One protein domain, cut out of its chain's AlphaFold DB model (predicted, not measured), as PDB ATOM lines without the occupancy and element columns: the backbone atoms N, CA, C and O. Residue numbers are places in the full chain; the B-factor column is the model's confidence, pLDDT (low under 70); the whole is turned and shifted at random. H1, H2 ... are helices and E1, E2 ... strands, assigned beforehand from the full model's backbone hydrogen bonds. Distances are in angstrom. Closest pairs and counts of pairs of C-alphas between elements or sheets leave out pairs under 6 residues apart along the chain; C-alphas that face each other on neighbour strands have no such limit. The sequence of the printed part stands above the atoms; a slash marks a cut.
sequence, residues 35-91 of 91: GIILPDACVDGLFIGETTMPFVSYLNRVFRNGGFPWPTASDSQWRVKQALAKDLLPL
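Overview. This is residues 35 to 91 of the 91 residues of an uncharacterized protein of Actinobacteria bacterium (UniProt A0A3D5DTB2). This is a loose, elongated string of parts: two short helices, H1 and H2, come near each other by their last residues and make a wide corner, and the long unnamed stretch of residues 39 to 54 runs from H1 out to the strand E1, away from H2. Residues 46 to 47 and 53 to 54 fold back on each other in a short antiparallel pairing beside the beginning of H1. The printed part has 57 residues, with one named strand and two named helices in the order E1, H1, H2. It is mostly helix by its named elements, which hold 24 residues, under half of those printed. The whole is loose, with a radius of gyration of the C-alphas of 13.8 A, and spans 42 by 26 by 18 A.

Along the chain. Begin at C-alpha 35, at (224.590, 237.835, 268.441), where the strand E1 starts; it takes residues 35 to 38. Go on through residues 39 to 54, which hold no named element, to C-alpha 55 at (226.445, 224.673, 272.193). There begins H1, residues 55 to 63, 12.3 A from first to last C-alpha. After 11 more residues find H2, residues 75 to 85, the longest helix by residues, 15.1 A from first to last C-alpha. It ends at C-alpha 85, at (210.662, 218.682, 279.002).

Arrangement. Look first at E1, which pairs with no named strand. It is apart from H1 and apart from H2. Farther along, residues 46 to 47 pair with residues 53 to 54, antiparallel. Then compare the last residues of the two helices: H1 and H2 are close but not clearly touching, with 1 pair of C-alphas within 8 A, those of Phe 63 and Ala 85, 5.9 A apart. Their lines stand at a steep tilt of 55 degrees, and they run opposite ways. Their centres are 17.7 A apart. In H1 and H2 every O i to N i+4 pair is within hydrogen-bond range.

Size, cuts and confidence. To see the full length, go from Ala 41 to Ser 76, whose C-alphas are the two farthest apart, at 42.8 A. The first and last printed C-alphas, those of Gly 35 and Leu 91, are 28.4 A apart. The printed part has no cut, and residue 91 is the chain's last residue. The link from E1 to H1, 16 residues, and the link from H1 to H2, 11 residues, are both long. In the B-factor column you will find a mean pLDDT of 75.8 for the printed part of this model, with residues 35 to 51 and 90 to 91 holding the 19 residues under 70.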
ATOM      1  N   GLY A  35     224.011 238.984 269.121       54.22
ATOM      2  CA  GLY A  35     224.590 237.835 268.441       54.22
ATOM      3  C   GLY A  35     225.735 237.228 269.227       54.22
ATOM      4  O   GLY A  35     226.343 237.886 270.071       54.22
ATOM      5  N   ILE A  36     226.005 235.953 268.965       58.03
ATOM      6  CA  ILE A  36     227.129 235.242 269.573       58.03
ATOM      7  C   ILE A  36     228.345 235.446 268.671       58.03
ATOM      8  O   ILE A  36     228.313 235.075 267.499       58.03
ATOM      9  N   ILE A  37     229.402 236.040 269.226       56.53
ATOM     10  CA  ILE A  37     230.729 236.110 268.605       56.53
ATOM     11  C   ILE A  37     231.330 234.701 268.675       56.53
ATOM     12  O   ILE A  37     231.594 234.207 269.773       56.53
ATOM     13  N   LEU A  38     231.522 234.050 267.527       61.53
ATOM     14  CA  LEU A  38     232.161 232.735 267.461       61.53
ATOM     15  C   LEU A  38     233.685 232.901 267.291       61.53
ATOM     16  O   LEU A  38     234.114 233.614 266.381       61.53
ATOM     17  N   PRO A  39     234.515 232.288 268.161       57.78
ATOM     18  CA  PRO A  39     235.971 232.439 268.121       57.78
ATOM     19  C   PRO A  39     236.672 231.545 267.083       57.78
ATOM     20  O   PRO A  39     237.871 231.702 266.870       57.78
ATOM     21  N   ASP A  40     235.962 230.624 266.432       57.91
ATOM     22  CA  ASP A  40     236.489 229.807 265.339       57.91
ATOM     23  C   ASP A  40     235.405 229.545 264.271       57.91
ATOM     24  O   ASP A  40     234.231 229.869 264.450       57.91
ATOM     25  N   ALA A  41     235.805 228.982 263.128       57.84
ATOM     26  CA  ALA A  41     234.902 228.627 262.030       57.84
ATOM     27  C   ALA A  41     234.025 227.387 262.329       57.84
ATOM     28  O   ALA A  41     233.470 226.791 261.400       57.84
ATOM     29  N   CYS A  42     233.930 226.944 263.586       59.78
ATOM     30  CA  CYS A  42     233.126 225.790 263.948       59.78
ATOM     31  C   CYS A  42     231.640 226.147 263.871       59.78
ATOM     32  O   CYS A  42     231.161 227.127 264.439       59.78
ATOM     33  N   VAL A  43     230.894 225.302 263.164       60.56
ATOM     34  CA  VAL A  43     229.440 225.423 262.995       60.56
ATOM     35  C   VAL A  43     228.696 225.265 264.332       60.56
ATOM     36  O   VAL A  43     227.594 225.787 264.482       60.56
ATOM     37  N   ASP A  44     229.301 224.584 265.310       69.56
ATOM     38  CA  ASP A  44     228.783 224.423 266.672       69.56
ATOM     39  C   ASP A  44     229.753 225.086 267.664       69.56
ATOM     40  O   ASP A  44     230.811 224.539 267.984       69.56
ATOM     41  N   GLY A  45     229.422 226.305 268.102       67.44
ATOM     42  CA  GLY A  45     230.242 227.072 269.043       67.44
ATOM     43  C   GLY A  45     230.394 226.363 270.389       67.44
ATOM     44  O   GLY A  45     229.530 225.596 270.803       67.44
ATOM     45  N   LEU A  46     231.484 226.614 271.114       67.12
ATOM     46  CA  LEU A  46     231.676 226.029 272.443       67.12
ATOM     47  C   LEU A  46     230.928 226.834 273.512       67.12
ATOM     48  O   LEU A  46     231.141 228.033 273.675       67.12
ATOM     49  N   PHE A  47     230.092 226.154 274.293       63.81
ATOM     50  CA  PHE A  47     229.565 226.670 275.547       63.81
ATOM     51  C   PHE A  47     230.629 226.522 276.638       63.81
ATOM     52  O   PHE A  47     231.084 225.412 276.931       63.81
ATOM     53  N   ILE A  48     231.015 227.641 277.252       61.69
ATOM     54  CA  ILE A  48     231.965 227.686 278.366       61.69
ATOM     55  C   ILE A  48     231.188 228.028 279.642       61.69
ATOM     56  O   ILE A  48     230.732 229.153 279.825       61.69
ATOM     57  N   GLY A  49     231.025 227.031 280.512       62.66
ATOM     58  CA  GLY A  49     230.434 227.147 281.848       62.66
ATOM     59  C   GLY A  49     231.239 226.311 282.844       62.66
ATOM     60  O   GLY A  49     232.462 226.334 282.810       62.66
ATOM     61  N   GLU A  50     230.578 225.508 283.682       56.53
ATOM     62  CA  GLU A  50     231.266 224.543 284.565       56.53
ATOM     63  C   GLU A  50     231.988 223.421 283.793       56.53
ATOM     64  O   GLU A  50     232.893 222.768 284.305       56.53
ATOM     65  N   THR A  51     231.584 223.158 282.548       59.88
ATOM     66  CA  THR A  51     232.236 222.198 281.650       59.88
ATOM     67  C   THR A  51     232.133 222.711 280.222       59.88
ATOM     68  O   THR A  51     231.051 223.120 279.796       59.88
ATOM     69  N   THR A  52     233.240 222.673 279.484       71.94
ATOM     70  CA  THR A  52     233.273 223.050 278.067       71.94
ATOM     71  C   THR A  52     232.613 221.971 277.214       71.94
ATOM     72  O   THR A  52     233.002 220.805 277.276       71.94
ATOM     73  N   MET A  53     231.618 222.349 276.409       75.50
ATOM     74  CA  MET A  53     230.946 221.442 275.467       75.50
ATOM     75  C   MET A  53     230.354 222.201 274.274       75.50
ATOM     76  O   MET A  53     230.146 223.406 274.391       75.50
ATOM     77  N   PRO A  54     230.040 221.536 273.148       81.44
ATOM     78  CA  PRO A  54     229.380 222.194 272.023       81.44
ATOM     79  C   PRO A  54     228.012 222.777 272.414       81.44
ATOM     80  O   PRO A  54     227.292 222.207 273.243       81.44
ATOM     81  N   PHE A  55     227.640 223.914 271.836       77.38
ATOM     82  CA  PHE A  55     226.445 224.673 272.193       77.38
ATOM     83  C   PHE A  55     225.166 223.885 271.917       77.38
ATOM     84  O   PHE A  55     224.279 223.839 272.773       77.38
ATOM     85  N   VAL A  56     225.090 223.171 270.792       82.50
ATOM     86  CA  VAL A  56     223.952 222.283 270.502       82.50
ATOM     87  C   VAL A  56     223.857 221.162 271.543       82.50
ATOM     88  O   VAL A  56     222.763 220.804 271.989       82.50
ATOM     89  N   SER A  57     224.997 220.639 272.002       82.62
ATOM     90  CA  SER A  57     225.027 219.640 273.080       82.62
ATOM     91  C   SER A  57     224.513 220.215 274.406       82.62
ATOM     92  O   SER A  57     223.741 219.553 275.108       82.62
ATOM     93  N   TYR A  58     224.872 221.460 274.724       81.19
ATOM     94  CA  TYR A  58     224.338 222.179 275.879       81.19
ATOM     95  C   TYR A  58     222.820 222.402 275.773       81.19
ATOM     96  O   TYR A  58     222.094 222.079 276.716       81.19
ATOM     97  N   LEU A  59     222.315 222.869 274.627       83.19
ATOM     98  CA  LEU A  59     220.877 223.075 274.405       83.19
ATOM     99  C   LEU A  59     220.085 221.780 274.579       83.19
ATOM    100  O   LEU A  59     219.102 221.750 275.319       83.19
ATOM    101  N   ASN A  60     220.560 220.682 273.989       86.62
ATOM    102  CA  ASN A  60     219.944 219.370 274.170       86.62
ATOM    103  C   ASN A  60     219.891 218.969 275.650       86.62
ATOM    104  O   ASN A  60     218.869 218.473 276.124       86.62
ATOM    105  N   ARG A  61     220.959 219.217 276.418       83.75
ATOM    106  CA  ARG A  61     220.977 218.959 277.866       83.75
ATOM    107  C   ARG A  61     219.955 219.816 278.622       83.75
ATOM    108  O   ARG A  61     219.295 219.299 279.526       83.75
ATOM    109  N   VAL A  62     219.817 221.094 278.275       84.00
ATOM    110  CA  VAL A  62     218.854 222.016 278.900       84.00
ATOM    111  C   VAL A  62     217.413 221.603 278.585       84.00
ATOM    112  O   VAL A  62     216.595 221.505 279.503       84.00
ATOM    113  N   PHE A  63     217.106 221.278 277.330       85.06
ATOM    114  CA  PHE A  63     215.764 220.869 276.903       85.06
ATOM    115  C   PHE A  63     215.339 219.514 277.475       85.06
ATOM    116  O   PHE A  63     214.214 219.394 277.956       85.06
ATOM    117  N   ARG A  64     216.262 218.545 277.590       85.44
ATOM    118  CA  ARG A  64     216.035 217.286 278.341       85.44
ATOM    119  C   ARG A  64     215.609 217.512 279.792       85.44
ATOM    120  O   ARG A  64     215.065 216.614 280.423       85.44
ATOM    121  N   ASN A  65     215.888 218.694 280.332       83.31
ATOM    122  CA  ASN A  65     215.596 219.074 281.703       83.31
ATOM    123  C   ASN A  65     214.528 220.181 281.811       83.31
ATOM    124  O   ASN A  65     214.437 220.831 282.855       83.31
ATOM    125  N   GLY A  66     213.748 220.426 280.753       83.62
ATOM    126  CA  GLY A  66     212.669 221.419 280.769       83.62
ATOM    127  C   GLY A  66     213.159 222.854 280.987       83.62
ATOM    128  O   GLY A  66     212.446 223.653 281.584       83.62
ATOM    129  N   GLY A  67     214.399 223.165 280.589       83.00
ATOM    130  CA  GLY A  67     215.016 224.479 280.800       83.00
ATOM    131  C   GLY A  67     215.893 224.589 282.053       83.00
ATOM    132  O   GLY A  67     216.599 225.581 282.208       83.00
ATOM    133  N   PHE A  68     215.906 223.577 282.928       85.06
ATOM    134  CA  PHE A  68     216.589 223.641 284.227       85.06
ATOM    135  C   PHE A  68     217.660 222.547 284.347       85.06
ATOM    136  O   PHE A  68     217.387 221.489 284.902       85.06
ATOM    137  N   PRO A  69     218.896 222.736 283.860       73.06
ATOM    138  CA  PRO A  69     219.896 221.665 283.715       73.06
ATOM    139  C   PRO A  69     220.407 221.029 285.024       73.06
ATOM    140  O   PRO A  69     221.203 220.090 284.966       73.06
ATOM    141  N   TRP A  70     219.962 221.512 286.188       77.62
ATOM    142  CA  TRP A  70     220.433 221.080 287.504       77.62
ATOM    143  C   TRP A  70     219.566 220.004 288.165       77.62
ATOM    144  O   TRP A  70     218.379 219.887 287.839       77.62
ATOM    145  N   PRO A  71     220.142 219.202 289.084       77.56
ATOM    146  CA  PRO A  71     219.409 218.161 289.797       77.56
ATOM    147  C   PRO A  71     218.201 218.714 290.553       77.56
ATOM    148  O   PRO A  71     218.214 219.837 291.052       77.56
ATOM    149  N   THR A  72     217.154 217.902 290.654       82.56
ATOM    150  CA  THR A  72     215.986 218.197 291.489       82.56
ATOM    151  C   THR A  72     216.195 217.661 292.890       82.56
ATOM    152  O   THR A  72     216.654 216.534 293.051       82.56
ATOM    153  N   ALA A  73     215.809 218.439 293.896       81.69
ATOM    154  CA  ALA A  73     215.893 218.043 295.297       81.69
ATOM    155  C   ALA A  73     214.676 217.218 295.759       81.69
ATOM    156  O   ALA A  73     214.724 216.614 296.826       81.69
ATOM    157  N   SER A  74     213.587 217.187 294.977       89.44
ATOM    158  CA  SER A  74     212.360 216.453 295.309       89.44
ATOM    159  C   SER A  74     211.691 215.789 294.100       89.44
ATOM    160  O   SER A  74     211.807 216.254 292.963       89.44
ATOM    161  N   ASP A  75     210.884 214.757 294.368       88.56
ATOM    162  CA  ASP A  75     210.048 214.082 293.362       88.56
ATOM    163  C   ASP A  75     209.050 215.034 292.693       88.56
ATOM    164  O   ASP A  75     208.750 214.910 291.504       88.56
ATOM    165  N   SER A  76     208.531 216.013 293.440       88.81
ATOM    166  CA  SER A  76     207.627 217.029 292.896       88.81
ATOM    167  C   SER A  76     208.323 217.911 291.860       88.81
ATOM    168  O   SER A  76     207.771 218.138 290.784       88.81
ATOM    169  N   GLN A  77     209.556 218.349 292.133       87.06
ATOM    170  CA  GLN A  77     210.365 219.111 291.182       87.06
ATOM    171  C   GLN A  77     210.716 218.272 289.949       87.06
ATOM    172  O   GLN A  77     210.660 218.778 288.827       87.06
ATOM    173  N   TRP A  78     211.024 216.985 290.136       87.81
ATOM    174  CA  TRP A  78     211.302 216.070 289.028       87.81
ATOM    175  C   TRP A  78     210.102 215.930 288.086       87.81
ATOM    176  O   TRP A  78     210.256 216.077 286.873       87.81
ATOM    177  N   ARG A  79     208.893 215.736 288.632       89.75
ATOM    178  CA  ARG A  79     207.657 215.627 287.834       89.75
ATOM    179  C   ARG A  79     207.381 216.890 287.023       89.75
ATOM    180  O   ARG A  79     207.019 216.787 285.855       89.75
ATOM    181  N   VAL A  80     207.579 218.066 287.620       87.88
ATOM    182  CA  VAL A  80     207.418 219.346 286.915       87.88
ATOM    183  C   VAL A  80     208.432 219.467 285.780       87.88
ATOM    184  O   VAL A  80     208.044 219.778 284.657       87.88
ATOM    185  N   LYS A  81     209.710 219.152 286.019       87.94
ATOM    186  CA  LYS A  81     210.726 219.180 284.955       87.94
ATOM    187  C   LYS A  81     210.422 218.207 283.821       87.94
ATOM    188  O   LYS A  81     210.617 218.575 282.671       87.94
ATOM    189  N   GLN A  82     209.932 217.004 284.121       86.94
ATOM    190  CA  GLN A  82     209.518 216.042 283.093       86.94
ATOM    191  C   GLN A  82     208.341 216.561 282.265       86.94
ATOM    192  O   GLN A  82     208.358 216.457 281.043       86.94
ATOM    193  N   ALA A  83     207.346 217.172 282.913       88.56
ATOM    194  CA  ALA A  83     206.220 217.781 282.211       88.56
ATOM    195  C   ALA A  83     206.663 218.938 281.300       88.56
ATOM    196  O   ALA A  83     206.178 219.041 280.179       88.56
ATOM    197  N   LEU A  84     207.607 219.768 281.755       85.62
ATOM    198  CA  LEU A  84     208.173 220.870 280.970       85.62
ATOM    199  C   LEU A  84     209.085 220.393 279.834       85.62
ATOM    200  O   LEU A  84     209.154 221.046 278.802       85.62
ATOM    201  N   ALA A  85     209.796 219.280 280.021       88.62
ATOM    202  CA  ALA A  85     210.662 218.682 279.002       88.62
ATOM    203  C   ALA A  85     209.876 218.002 277.874       88.62
ATOM    204  O   ALA A  85     210.434 217.726 276.809       88.62
ATOM    205  N   LYS A  86     208.596 217.700 278.115       87.50
ATOM    206  CA  LYS A  86     207.740 217.024 277.151       87.50
ATOM    207  C   LYS A  86     207.671 217.843 275.858       87.50
ATOM    208  O   LYS A  86     207.407 219.039 275.891       87.50
ATOM    209  N   ASP A  87     207.924 217.176 274.736       83.81
ATOM    210  CA  ASP A  87     207.852 217.736 273.381       83.81
ATOM    211  C   ASP A  87     208.899 218.834 273.057       83.81
ATOM    212  O   ASP A  87     208.853 219.425 271.981       83.81
ATOM    213  N   LEU A  88     209.888 219.084 273.933       79.50
ATOM    214  CA  LEU A  88     210.978 220.048 273.678       79.50
ATOM    215  C   LEU A  88     212.121 219.500 272.811       79.50
ATOM    216  O   LEU A  88     212.981 220.268 272.382       79.50
ATOM    217  N   LEU A  89     212.170 218.189 272.571       72.19
ATOM    218  CA  LEU A  89     213.189 217.561 271.732       72.19
ATOM    219  C   LEU A  89     212.525 216.861 270.547       72.19
ATOM    220  O   LEU A  89     211.500 216.205 270.745       72.19
ATOM    221  N   PRO A  90     213.100 216.966 269.337       66.69
ATOM    222  CA  PRO A  90     212.662 216.152 268.213       66.69
ATOM    223  C   PRO A  90     212.864 214.661 268.538       66.69
ATOM    224  O   PRO A  90     213.853 214.303 269.184       66.69
ATOM    225  N   LEU A  91     211.896 213.834 268.123       55.38
ATOM    226  CA  LEU A  91     211.936 212.368 268.221       55.38
ATOM    227  C   LEU A  91     213.134 211.780 267.467       55.38
ATOM    228  O   LEU A  91     213.407 212.263 266.343       55.38
TER     229      LEU A  91